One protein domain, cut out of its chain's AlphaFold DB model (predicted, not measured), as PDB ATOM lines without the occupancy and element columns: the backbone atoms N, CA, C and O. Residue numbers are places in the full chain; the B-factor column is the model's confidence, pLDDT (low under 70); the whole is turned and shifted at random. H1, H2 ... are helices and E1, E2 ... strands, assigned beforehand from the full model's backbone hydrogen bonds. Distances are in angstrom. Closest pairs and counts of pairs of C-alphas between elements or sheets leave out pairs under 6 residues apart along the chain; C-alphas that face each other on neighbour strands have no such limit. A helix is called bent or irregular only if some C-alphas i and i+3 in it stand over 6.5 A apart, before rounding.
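AT A GLANCE: This is residues 177 to 266 of the 276 residues of an uncharacterized protein of Rhizophagus irregularis (UniProt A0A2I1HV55). A helical hairpin, H2 and H3 side by side, has H1 and H4 over one face of it, H1 meeting H2 and H4 crossing H3 nearly at right angles. The strand E1 and the long link from H3 to H4 lie at the end of the hairpin where H2 begins and H3 ends, and a short antiparallel pairing ties E1 to that link. The printed part has 90 residues, with four named helices and one named strand in the order H1, E1, H2, H3, H4; its class is mostly helix. It is compact, with a radius of gyration of the C-alphas of 12.1 A, and rounded, spanning 34 by 29 by 22 A.

HOW THE PARTS SIT: The longest helix by residues, H1, residues 177 to 192, touches H2, residues 203 to 214, about perpendicular at 87 degrees. The closest C-alphas of the two are those of Leu 179 and Lys 210, 6.6 A apart, and H1 touches H2 with residues 179 to 183 alone. H2 and H3, residues 222 to 233, are a helical hairpin: they touch at a shallow tilt of 28 degrees, opposite ways, with the closest C-alphas, of Tyr 208 and Phe 231, 5.4 A apart. H3 touches H4, residues 252 to 264, about perpendicular at 76 degrees, the closest C-alphas being those of Lys 229 and Thr 255, 6.7 A apart. H2 and H4 are close but not clearly touching: the closest C-alphas, of Leu 213 and Ile 262, are 7.7 A apart. H1 and H4 are near each other, while H1 and H3 are apart. E1, residues 198 to 200, pairs with no named strand, but residues 236 to 237 pair with it, antiparallel. In H1, H2 and H4 every O i to N i+4 pair is within hydrogen-bond range; in H3, 5 of 8 are.

IN THESE COORDINATES: H1 begins at C-alpha 177, (-30.587, 18.274, 47.559), and is 22.5 A long from first to last C-alpha. H2 measures 16.8 A and H3 17.3 A. H3 is irregular, but only just: C-alphas 223 and 226 are 6.7 A apart. H4 measures 17.9 A and ends at C-alpha 264, (-33.595, 36.576, 36.746). E1 begins at C-alpha 198, (-35.023, 33.797, 57.956), and measures 5.8 A.

THE WHOLE: The two C-alphas farthest apart are those of Ser 218 and Asp 241, at 33.8 A. The printed part has no cut. The link from H3 to H4, residues 234 to 251, is long; those from H1 to E1 and from E1 to H2 are tight, and that from H2 to H3 is short. The mean pLDDT of the printed part is 86.9, and residues 239 to 246 are under 70.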
ATOM      1  N   ASP A 177     -31.892  17.638  47.409       77.44
ATOM      2  CA  ASP A 177     -30.587  18.274  47.559       77.44
ATOM      3  C   ASP A 177     -30.430  19.499  46.642       77.44
ATOM      4  O   ASP A 177     -29.781  20.477  47.023       77.44
ATOM      5  N   GLU A 178     -30.999  19.459  45.435       84.25
ATOM      6  CA  GLU A 178     -31.056  20.593  44.515       84.25
ATOM      7  C   GLU A 178     -31.968  21.699  45.051       84.25
ATOM      8  O   GLU A 178     -31.586  22.872  45.064       84.25
ATOM      9  N   LEU A 179     -33.145  21.323  45.550       88.75
ATOM     10  CA  LEU A 179     -34.100  22.230  46.169       88.75
ATOM     11  C   LEU A 179     -33.474  22.953  47.367       88.75
ATOM     12  O   LEU A 179     -33.588  24.175  47.486       88.75
ATOM     13  N   ASP A 180     -32.771  22.212  48.224       84.44
ATOM     14  CA  ASP A 180     -32.067  22.760  49.380       84.44
ATOM     15  C   ASP A 180     -30.957  23.739  48.969       84.44
ATOM     16  O   ASP A 180     -30.839  24.814  49.562       84.44
ATOM     17  N   ARG A 181     -30.179  23.433  47.919       83.38
ATOM     18  CA  ARG A 181     -29.160  24.360  47.385       83.38
ATOM     19  C   ARG A 181     -29.775  25.664  46.893       83.38
ATOM     20  O   ARG A 181     -29.354  26.738  47.317       83.38
ATOM     21  N   ARG A 182     -30.799  25.576  46.041       90.12
ATOM     22  CA  ARG A 182     -31.507  26.752  45.510       90.12
ATOM     23  C   ARG A 182     -32.100  27.596  46.644       90.12
ATOM     24  O   ARG A 182     -32.082  28.825  46.575       90.12
ATOM     25  N   PHE A 183     -32.571  26.955  47.717       90.44
ATOM     26  CA  PHE A 183     -33.077  27.657  48.894       90.44
ATOM     27  C   PHE A 183     -31.965  28.374  49.673       90.44
ATOM     28  O   PHE A 183     -32.167  29.504  50.115       90.44
ATOM     29  N   VAL A 184     -30.783  27.767  49.820       87.00
ATOM     30  CA  VAL A 184     -29.622  28.425  50.447       87.00
ATOM     31  C   VAL A 184     -29.239  29.693  49.683       87.00
ATOM     32  O   VAL A 184     -29.052  30.734  50.307       87.00
ATOM     33  N   VAL A 185     -29.202  29.643  48.348       88.94
ATOM     34  CA  VAL A 185     -28.908  30.823  47.513       88.94
ATOM     35  C   VAL A 185     -29.963  31.921  47.710       88.94
ATOM     36  O   VAL A 185     -29.615  33.097  47.848       88.94
ATOM     37  N   LEU A 186     -31.248  31.553  47.788       92.12
ATOM     38  CA  LEU A 186     -32.327  32.486  48.126       92.12
ATOM     39  C   LEU A 186     -32.115  33.119  49.513       92.12
ATOM     40  O   LEU A 186     -32.216  34.340  49.642       92.12
ATOM     41  N   GLU A 187     -31.826  32.318  50.544       90.00
ATOM     42  CA  GLU A 187     -31.591  32.803  51.913       90.00
ATOM     43  C   GLU A 187     -30.406  33.781  51.961       90.00
ATOM     44  O   GLU A 187     -30.520  34.860  52.549       90.00
ATOM     45  N   GLU A 188     -29.291  33.445  51.307       88.75
ATOM     46  CA  GLU A 188     -28.097  34.292  51.253       88.75
ATOM     47  C   GLU A 188     -28.355  35.618  50.536       88.75
ATOM     48  O   GLU A 188     -27.897  36.667  50.998       88.75
ATOM     49  N   TRP A 189     -29.120  35.603  49.440       92.56
ATOM     50  CA  TRP A 189     -29.526  36.826  48.752       92.56
ATOM     51  C   TRP A 189     -30.404  37.717  49.644       92.56
ATOM     52  O   TRP A 189     -30.121  38.911  49.775       92.56
ATOM     53  N   LEU A 190     -31.418  37.149  50.313       90.44
ATOM     54  CA  LEU A 190     -32.298  37.891  51.228       90.44
ATOM     55  C   LEU A 190     -31.516  38.534  52.388       90.44
ATOM     56  O   LEU A 190     -31.784  39.687  52.746       90.44
ATOM     57  N   GLU A 191     -30.542  37.808  52.949       88.19
ATOM     58  CA  GLU A 191     -29.673  38.275  54.036       88.19
ATOM     59  C   GLU A 191     -28.704  39.373  53.553       88.19
ATOM     60  O   GLU A 191     -28.601  40.430  54.186       88.19
ATOM     61  N   LYS A 192     -28.035  39.172  52.408       89.19
ATOM     62  CA  LYS A 192     -27.058  40.116  51.828       89.19
ATOM     63  C   LYS A 192     -27.690  41.455  51.459       89.19
ATOM     64  O   LYS A 192     -27.124  42.505  51.769       89.19
ATOM     65  N   GLU A 193     -28.871  41.419  50.852       88.94
ATOM     66  CA  GLU A 193     -29.636  42.613  50.478       88.94
ATOM     67  C   GLU A 193     -30.381  43.241  51.671       88.94
ATOM     68  O   GLU A 193     -31.087  44.240  51.513       88.94
ATOM     69  N   LYS A 194     -30.219  42.679  52.882       86.31
ATOM     70  CA  LYS A 194     -30.860  43.138  54.127       86.31
ATOM     71  C   LYS A 194     -32.379  43.278  53.981       86.31
ATOM     72  O   LYS A 194     -32.989  44.213  54.502       86.31
ATOM     73  N   ILE A 195     -32.988  42.356  53.238       86.44
ATOM     74  CA  ILE A 195     -34.427  42.343  52.977       86.44
ATOM     75  C   ILE A 195     -35.138  41.755  54.200       86.44
ATOM     76  O   ILE A 195     -35.933  42.438  54.854       86.44
ATOM     77  N   VAL A 196     -34.820  40.499  54.515       85.94
ATOM     78  CA  VAL A 196     -35.353  39.737  55.649       85.94
ATOM     79  C   VAL A 196     -34.309  38.737  56.135       85.94
ATOM     80  O   VAL A 196     -33.527  38.218  55.341       85.94
ATOM     81  N   ILE A 197     -34.332  38.418  57.427       85.62
ATOM     82  CA  ILE A 197     -33.540  37.322  57.991       85.62
ATOM     83  C   ILE A 197     -34.480  36.169  58.337       85.62
ATOM     84  O   ILE A 197     -35.367  36.298  59.186       85.62
ATOM     85  N   ILE A 198     -34.271  35.024  57.691       86.25
ATOM     86  CA  ILE A 198     -35.023  33.797  57.956       86.25
ATOM     87  C   ILE A 198     -34.565  33.218  59.299       86.25
ATOM     88  O   ILE A 198     -33.377  33.082  59.564       86.25
ATOM     89  N   GLU A 199     -35.485  32.908  60.204       84.25
ATOM     90  CA  GLU A 199     -35.184  32.209  61.456       84.25
ATOM     91  C   GLU A 199     -35.221  30.692  61.253       84.25
ATOM     92  O   GLU A 199     -34.306  29.995  61.700       84.25
ATOM     93  N   PHE A 200     -36.276  30.201  60.592       82.25
ATOM     94  CA  PHE A 200     -36.558  28.778  60.415       82.25
ATOM     95  C   PHE A 200     -37.537  28.524  59.253       82.25
ATOM     96  O   PHE A 200     -38.408  29.351  58.971       82.25
ATOM     97  N   ILE A 201     -37.432  27.346  58.632       86.62
ATOM     98  CA  ILE A 201     -38.341  26.846  57.591       86.62
ATOM     99  C   ILE A 201     -38.816  25.428  57.897       86.62
ATOM    100  O   ILE A 201     -38.152  24.669  58.600       86.62
ATOM    101  N   THR A 202     -39.968  25.059  57.340       86.75
ATOM    102  CA  THR A 202     -40.545  23.716  57.473       86.75
ATOM    103  C   THR A 202     -40.476  22.954  56.148       86.75
ATOM    104  O   THR A 202     -40.322  23.548  55.084       86.75
ATOM    105  N   GLN A 203     -40.693  21.636  56.192       82.56
ATOM    106  CA  GLN A 203     -40.876  20.822  54.981       82.56
ATOM    107  C   GLN A 203     -42.055  21.305  54.121       82.56
ATOM    108  O   GLN A 203     -42.018  21.256  52.894       82.56
ATOM    109  N   HIS A 204     -43.100  21.838  54.757       88.00
ATOM    110  CA  HIS A 204     -44.235  22.424  54.054       88.00
ATOM    111  C   HIS A 204     -43.836  23.691  53.276       88.00
ATOM    112  O   HIS A 204     -44.264  23.873  52.140       88.00
ATOM    113  N   THR A 205     -42.957  24.516  53.851       88.88
ATOM    114  CA  THR A 205     -42.363  25.690  53.192       88.88
ATOM    115  C   THR A 205     -41.562  25.282  51.953       88.88
ATOM    116  O   THR A 205     -41.721  25.882  50.893       88.88
ATOM    117  N   MET A 206     -40.758  24.219  52.061       90.25
ATOM    118  CA  MET A 206     -39.958  23.691  50.948       90.25
ATOM    119  C   MET A 206     -40.819  23.146  49.808       90.25
ATOM    120  O   MET A 206     -40.485  23.342  48.643       90.25
ATOM    121  N   ARG A 207     -41.976  22.549  50.115       91.44
ATOM    122  CA  ARG A 207     -42.931  22.116  49.086       91.44
ATOM    123  C   ARG A 207     -43.458  23.286  48.251       91.44
ATOM    124  O   ARG A 207     -43.516  23.165  47.033       91.44
ATOM    125  N   TYR A 208     -43.796  24.412  48.886       93.56
ATOM    126  CA  TYR A 208     -44.177  25.618  48.147       93.56
ATOM    127  C   TYR A 208     -43.018  26.166  47.320       93.56
ATOM    128  O   TYR A 208     -43.222  26.553  46.176       93.56
ATOM    129  N   PHE A 209     -41.801  26.168  47.868       94.94
ATOM    130  CA  PHE A 209     -40.630  26.599  47.112       94.94
ATOM    131  C   PHE A 209     -40.424  25.742  45.858       94.94
ATOM    132  O   PHE A 209     -40.254  26.281  44.770       94.94
ATOM    133  N   LYS A 210     -40.541  24.417  45.983       95.00
ATOM    134  CA  LYS A 210     -40.453  23.484  44.856       95.00
ATOM    135  C   LYS A 210     -41.509  23.767  43.791       95.00
ATOM    136  O   LYS A 210     -41.195  23.834  42.608       95.00
ATOM    137  N   GLU A 211     -42.752  23.981  44.214       94.62
ATOM    138  CA  GLU A 211     -43.849  24.335  43.313       94.62
ATOM    139  C   GLU A 211     -43.573  25.644  42.563       94.62
ATOM    140  O   GLU A 211     -43.739  25.695  41.348       94.62
ATOM    141  N   ILE A 212     -43.074  26.664  43.265       95.19
ATOM    142  CA  ILE A 212     -42.681  27.951  42.682       95.19
ATOM    143  C   ILE A 212     -41.575  27.776  41.636       95.19
ATOM    144  O   ILE A 212     -41.645  28.374  40.564       95.19
ATOM    145  N   LEU A 213     -40.565  26.945  41.907       94.81
ATOM    146  CA  LEU A 213     -39.486  26.685  40.950       94.81
ATOM    147  C   LEU A 213     -39.994  26.017  39.662       94.81
ATOM    148  O   LEU A 213     -39.472  26.305  38.586       94.81
ATOM    149  N   HIS A 214     -41.032  25.181  39.747       94.25
ATOM    150  CA  HIS A 214     -41.671  24.575  38.574       94.25
ATOM    151  C   HIS A 214     -42.542  25.528  37.752       94.25
ATOM    152  O   HIS A 214     -42.899  25.202  36.620       94.25
ATOM    153  N   MET A 215     -42.894  26.698  38.286       93.94
ATOM    154  CA  MET A 215     -43.638  27.703  37.523       93.94
ATOM    155  C   MET A 215     -42.767  28.354  36.438       93.94
ATOM    156  O   MET A 215     -43.292  28.876  35.458       93.94
ATOM    157  N   GLU A 216     -41.438  28.315  36.565       89.50
ATOM    158  CA  GLU A 216     -40.509  28.972  35.638       89.50
ATOM    159  C   GLU A 216     -40.937  30.429  35.344       89.50
ATOM    160  O   GLU A 216     -40.930  31.270  36.235       89.50
ATOM    161  N   LYS A 217     -41.336  30.747  34.102       89.69
ATOM    162  CA  LYS A 217     -41.815  32.083  33.707       89.69
ATOM    163  C   LYS A 217     -43.286  32.336  34.045       89.69
ATOM    164  O   LYS A 217     -43.676  33.498  34.121       89.69
ATOM    165  N   SER A 218     -44.100  31.296  34.247       92.12
ATOM    166  CA  SER A 218     -45.525  31.461  34.575       92.12
ATOM    167  C   SER A 218     -45.740  32.016  35.982       92.12
ATOM    168  O   SER A 218     -46.829  32.497  36.278       92.12
ATOM    169  N   ILE A 219     -44.699  32.052  36.823       93.06
ATOM    170  CA  ILE A 219     -44.704  32.744  38.120       93.06
ATOM    171  C   ILE A 219     -45.071  34.236  37.999       93.06
ATOM    172  O   ILE A 219     -45.545  34.833  38.958       93.06
ATOM    173  N   LEU A 220     -44.874  34.839  36.818       91.81
ATOM    174  CA  LEU A 220     -45.269  36.219  36.523       91.81
ATOM    175  C   LEU A 220     -46.790  36.396  36.383       91.81
ATOM    176  O   LEU A 220     -47.268  37.528  36.397       91.81
ATOM    177  N   ASN A 221     -47.551  35.308  36.221       92.50
ATOM    178  CA  ASN A 221     -49.006  35.370  36.156       92.50
ATOM    179  C   ASN A 221     -49.574  35.682  37.545       92.50
ATOM    180  O   ASN A 221     -49.211  35.042  38.530       92.50
ATOM    181  N   GLU A 222     -50.546  36.594  37.607       88.62
ATOM    182  CA  GLU A 222     -51.178  37.003  38.869       88.62
ATOM    183  C   GLU A 222     -51.802  35.820  39.635       88.62
ATOM    184  O   GLU A 222     -51.734  35.767  40.857       88.62
ATOM    185  N   GLU A 223     -52.318  34.813  38.922       89.62
ATOM    186  CA  GLU A 223     -52.875  33.582  39.508       89.62
ATOM    187  C   GLU A 223     -51.857  32.776  40.337       89.62
ATOM    188  O   GLU A 223     -52.237  32.065  41.265       89.62
ATOM    189  N   ASN A 224     -50.562  32.906  40.031       90.69
ATOM    190  CA  ASN A 224     -49.476  32.194  40.706       90.69
ATOM    191  C   ASN A 224     -48.860  33.009  41.854       90.69
ATOM    192  O   ASN A 224     -48.095  32.470  42.663       90.69
ATOM    193  N   ARG A 225     -49.219  34.296  41.974       90.81
ATOM    194  CA  ARG A 225     -48.729  35.201  43.023       90.81
ATOM    195  C   ARG A 225     -49.096  34.697  44.417       90.81
ATOM    196  O   ARG A 225     -48.283  34.781  45.341       90.81
ATOM    197  N   ASP A 226     -50.283  34.114  44.562       90.88
ATOM    198  CA  ASP A 226     -50.753  33.551  45.829       90.88
ATOM    199  C   ASP A 226     -49.872  32.398  46.319       90.88
ATOM    200  O   ASP A 226     -49.646  32.266  47.523       90.88
ATOM    201  N   THR A 227     -49.294  31.598  45.420       92.62
ATOM    202  CA  THR A 227     -48.351  30.538  45.804       92.62
ATOM    203  C   THR A 227     -47.075  31.125  46.407       92.62
ATOM    204  O   THR A 227     -46.594  30.628  47.427       92.62
ATOM    205  N   VAL A 228     -46.572  32.236  45.860       93.12
ATOM    206  CA  VAL A 228     -45.413  32.959  46.414       93.12
ATOM    207  C   VAL A 228     -45.743  33.579  47.772       93.12
ATOM    208  O   VAL A 228     -44.971  33.428  48.721       93.12
ATOM    209  N   LYS A 229     -46.925  34.188  47.922       91.94
ATOM    210  CA  LYS A 229     -47.390  34.712  49.218       91.94
ATOM    211  C   LYS A 229     -47.539  33.606  50.262       91.94
ATOM    212  O   LYS A 229     -47.128  33.776  51.411       91.94
ATOM    213  N   ASN A 230     -48.066  32.447  49.869       91.62
ATOM    214  CA  ASN A 230     -48.173  31.275  50.734       91.62
ATOM    215  C   ASN A 230     -46.795  30.744  51.143       91.62
ATOM    216  O   ASN A 230     -46.592  30.437  52.319       91.62
ATOM    217  N   PHE A 231     -45.830  30.698  50.223       93.94
ATOM    218  CA  PHE A 231     -44.439  30.394  50.551       93.94
ATOM    219  C   PHE A 231     -43.883  31.360  51.604       93.94
ATOM    220  O   PHE A 231     -43.429  30.907  52.655       93.94
ATOM    221  N   GLN A 232     -44.003  32.674  51.382       91.94
ATOM    222  CA  GLN A 232     -43.537  33.705  52.319       91.94
ATOM    223  C   GLN A 232     -44.193  33.559  53.700       91.94
ATOM    224  O   GLN A 232     -43.516  33.611  54.725       91.94
ATOM    225  N   LYS A 233     -45.506  33.313  53.750       90.31
ATOM    226  CA  LYS A 233     -46.265  33.151  55.001       90.31
ATOM    227  C   LYS A 233     -45.804  31.949  55.832       90.31
ATOM    228  O   LYS A 233     -45.949  31.954  57.050       90.31
ATOM    229  N   ASN A 234     -45.259  30.922  55.183       89.62
ATOM    230  CA  ASN A 234     -44.771  29.708  55.839       89.62
ATOM    231  C   ASN A 234     -43.300  29.793  56.280       89.62
ATOM    232  O   ASN A 234     -42.753  28.807  56.780       89.62
ATOM    233  N   ILE A 235     -42.643  30.941  56.109       88.44
ATOM    234  CA  ILE A 235     -41.297  31.191  56.623       88.44
ATOM    235  C   ILE A 235     -41.404  31.836  58.005       88.44
ATOM    236  O   ILE A 235     -42.138  32.804  58.205       88.44
ATOM    237  N   LYS A 236     -40.626  31.337  58.969       86.06
ATOM    238  CA  LYS A 236     -40.445  32.031  60.244       86.06
ATOM    239  C   LYS A 236     -39.306  33.034  60.091       86.06
ATOM    240  O   LYS A 236     -38.175  32.629  59.836       86.06
ATOM    241  N   TYR A 237     -39.591  34.318  60.266       86.00
ATOM    242  CA  TYR A 237     -38.610  35.406  60.179       86.00
ATOM    243  C   TYR A 237     -38.110  35.828  61.567       86.00
ATOM    244  O   TYR A 237     -38.840  35.709  62.552       86.00
ATOM    245  N   GLN A 238     -36.884  36.355  61.652       81.69
ATOM    246  CA  GLN A 238     -36.405  37.016  62.874       81.69
ATOM    247  C   GLN A 238     -37.207  38.301  63.157       81.69
ATOM    248  O   GLN A 238     -37.765  38.890  62.235       81.69
ATOM    249  N   TRP A 239     -37.255  38.730  64.427       68.88
ATOM    250  CA  TRP A 239     -38.035  39.882  64.923       68.88
ATOM    251  C   TRP A 239     -37.974  41.136  64.025       68.88
ATOM    252  O   TRP A 239     -36.909  41.502  63.521       68.88
ATOM    253  N   TRP A 240     -39.127  41.806  63.880       57.25
ATOM    254  CA  TRP A 240     -39.428  42.845  62.881       57.25
ATOM    255  C   TRP A 240     -38.458  44.037  62.861       57.25
ATOM    256  O   TRP A 240     -38.219  44.584  61.791       57.25
ATOM    257  N   ASP A 241     -37.833  44.394  63.991       60.28
ATOM    258  CA  ASP A 241     -36.908  45.538  64.082       60.28
ATOM    259  C   ASP A 241     -35.615  45.340  63.266       60.28
ATOM    260  O   ASP A 241     -34.860  46.287  63.045       60.28
ATOM    261  N   LYS A 242     -35.334  44.105  62.824       58.56
ATOM    262  CA  LYS A 242     -34.169  43.761  61.994       58.56
ATOM    263  C   LYS A 242     -34.489  43.590  60.508       58.56
ATOM    264  O   LYS A 242     -33.555  43.439  59.723       58.56
ATOM    265  N   ASN A 243     -35.765  43.603  60.118       62.84
ATOM    266  CA  ASN A 243     -36.186  43.387  58.733       62.84
ATOM    267  C   ASN A 243     -36.689  44.688  58.109       62.84
ATOM    268  O   ASN A 243     -37.321  45.510  58.767       62.84
ATOM    269  N   LYS A 244     -36.491  44.837  56.797       68.31
ATOM    270  CA  LYS A 244     -37.072  45.953  56.036       68.31
ATOM    271  C   LYS A 244     -38.603  45.865  55.956       68.31
ATOM    272  O   LYS A 244     -39.270  46.885  55.801       68.31
ATOM    273  N   TYR A 245     -39.144  44.652  56.072       66.19
ATOM    274  CA  TYR A 245     -40.569  44.350  55.972       66.19
ATOM    275  C   TYR A 245     -41.070  43.730  57.288       66.19
ATOM    276  O   TYR A 245     -40.678  42.604  57.597       66.19
ATOM    277  N   PRO A 246     -41.922  44.433  58.062       63.56
ATOM    278  CA  PRO A 246     -42.475  43.918  59.320       63.56
ATOM    279  C   PRO A 246     -43.357  42.673  59.133       63.56
ATOM    280  O   PRO A 246     -43.308  41.761  59.952       63.56
ATOM    281  N   GLU A 247     -44.097  42.607  58.019       74.69
ATOM    282  CA  GLU A 247     -44.896  41.451  57.591       74.69
ATOM    283  C   GLU A 247     -44.530  41.065  56.146       74.69
ATOM    284  O   GLU A 247     -45.190  41.487  55.191       74.69
ATOM    285  N   PRO A 248     -43.453  40.282  55.951       74.69
ATOM    286  CA  PRO A 248     -42.933  39.948  54.625       74.69
ATOM    287  C   PRO A 248     -43.966  39.359  53.652       74.69
ATOM    288  O   PRO A 248     -43.897  39.621  52.458       74.69
ATOM    289  N   TRP A 249     -44.938  38.589  54.149       75.62
ATOM    290  CA  TRP A 249     -45.953  37.905  53.334       75.62
ATOM    291  C   TRP A 249     -47.131  38.790  52.901       75.62
ATOM    292  O   TRP A 249     -47.917  38.373  52.054       75.62
ATOM    293  N   VAL A 250     -47.283  39.985  53.483       80.69
ATOM    294  CA  VAL A 250     -48.319  40.969  53.099       80.69
ATOM    295  C   VAL A 250     -47.750  42.013  52.136       80.69
ATOM    296  O   VAL A 250     -48.493  42.735  51.478       80.69
ATOM    297  N   ASN A 251     -46.423  42.107  52.034       85.50
ATOM    298  CA  ASN A 251     -45.774  43.137  51.246       85.50
ATOM    299  C   ASN A 251     -45.627  42.732  49.771       85.50
ATOM    300  O   ASN A 251     -44.753  41.940  49.421       85.50
ATOM    301  N   ASP A 252     -46.438  43.347  48.911       88.44
ATOM    302  CA  ASP A 252     -46.407  43.095  47.470       88.44
ATOM    303  C   ASP A 252     -45.053  43.431  46.823       88.44
ATOM    304  O   ASP A 252     -44.599  42.670  45.976       88.44
ATOM    305  N   ASP A 253     -44.352  44.480  47.270       89.12
ATOM    306  CA  ASP A 253     -43.019  44.840  46.753       89.12
ATOM    307  C   ASP A 253     -41.964  43.760  47.063       89.12
ATOM    308  O   ASP A 253     -41.079  43.494  46.250       89.12
ATOM    309  N   LEU A 254     -42.058  43.081  48.211       89.06
ATOM    310  CA  LEU A 254     -41.205  41.929  48.501       89.06
ATOM    311  C   LEU A 254     -41.571  40.720  47.632       89.06
ATOM    312  O   LEU A 254     -40.673  40.049  47.120       89.06
ATOM    313  N   THR A 255     -42.865  40.443  47.459       92.69
ATOM    314  CA  THR A 255     -43.328  39.370  46.570       92.69
ATOM    315  C   THR A 255     -42.806  39.589  45.148       92.69
ATOM    316  O   THR A 255     -42.198  38.683  44.582       92.69
ATOM    317  N   ASP A 256     -42.923  40.809  44.615       93.31
ATOM    318  CA  ASP A 256     -42.415  41.174  43.288       93.31
ATOM    319  C   ASP A 256     -40.895  41.028  43.182       93.31
ATOM    320  O   ASP A 256     -40.388  40.537  42.175       93.31
ATOM    321  N   LYS A 257     -40.148  41.385  44.234       93.25
ATOM    322  CA  LYS A 257     -38.690  41.186  44.269       93.25
ATOM    323  C   LYS A 257     -38.294  39.722  44.233       93.25
ATOM    324  O   LYS A 257     -37.361  39.372  43.518       93.25
ATOM    325  N   ILE A 258     -38.980  38.875  44.997       93.00
ATOM    326  CA  ILE A 258     -38.715  37.432  45.005       93.00
ATOM    327  C   ILE A 258     -39.042  36.837  43.632       93.00
ATOM    328  O   ILE A 258     -38.207  36.131  43.074       93.00
ATOM    329  N   ILE A 259     -40.203  37.173  43.059       94.69
ATOM    330  CA  ILE A 259     -40.608  36.738  41.713       94.69
ATOM    331  C   ILE A 259     -39.576  37.180  40.673       94.69
ATOM    332  O   ILE A 259     -39.066  36.355  39.915       94.69
ATOM    333  N   GLY A 260     -39.221  38.466  40.674       94.19
ATOM    334  CA  GLY A 260     -38.226  39.026  39.767       94.19
ATOM    335  C   GLY A 260     -36.883  38.316  39.892       94.19
ATOM    336  O   GLY A 260     -36.297  37.942  38.877       94.19
ATOM    337  N   LYS A 261     -36.433  38.040  41.124       94.44
ATOM    338  CA  LYS A 261     -35.162  37.352  41.358       94.44
ATOM    339  C   LYS A 261     -35.185  35.893  40.911       94.44
ATOM    340  O   LYS A 261     -34.196  35.419  40.358       94.44
ATOM    341  N   ILE A 262     -36.300  35.191  41.107       93.69
ATOM    342  CA  ILE A 262     -36.494  33.824  40.606       93.69
ATOM    343  C   ILE A 262     -36.400  33.809  39.082       93.69
ATOM    344  O   ILE A 262     -35.671  32.990  38.535       93.69
ATOM    345  N   VAL A 263     -37.074  34.726  38.389       92.94
ATOM    346  CA  VAL A 263     -37.017  34.788  36.920       92.94
ATOM    347  C   VAL A 263     -35.611  35.149  36.432       92.94
ATOM    348  O   VAL A 263     -35.105  34.498  35.519       92.94
ATOM    349  N   GLU A 264     -34.964  36.135  37.060       92.44
ATOM    350  CA  GLU A 264     -33.595  36.576  36.746       92.44
ATOM    351  C   GLU A 264     -32.584  35.427  36.867       92.44
ATOM    352  O   GLU A 264     -31.744  35.243  35.996       92.44
ATOM    353  N   THR A 265     -32.692  34.632  37.931       90.12
ATOM    354  CA  THR A 265     -31.753  33.544  38.253       90.12
ATOM    355  C   THR A 265     -32.219  32.173  37.760       90.12
ATOM    356  O   THR A 265     -31.662  31.151  38.159       90.12
ATOM    357  N   LYS A 266     -33.290  32.124  36.953       89.31
ATOM    358  CA  LYS A 266     -33.934  30.880  36.490       89.31
ATOM    359  C   LYS A 266     -34.243  29.898  37.636       89.31
ATOM    360  O   LYS A 266     -34.095  28.685  37.505       89.31
TER     361      LYS A 266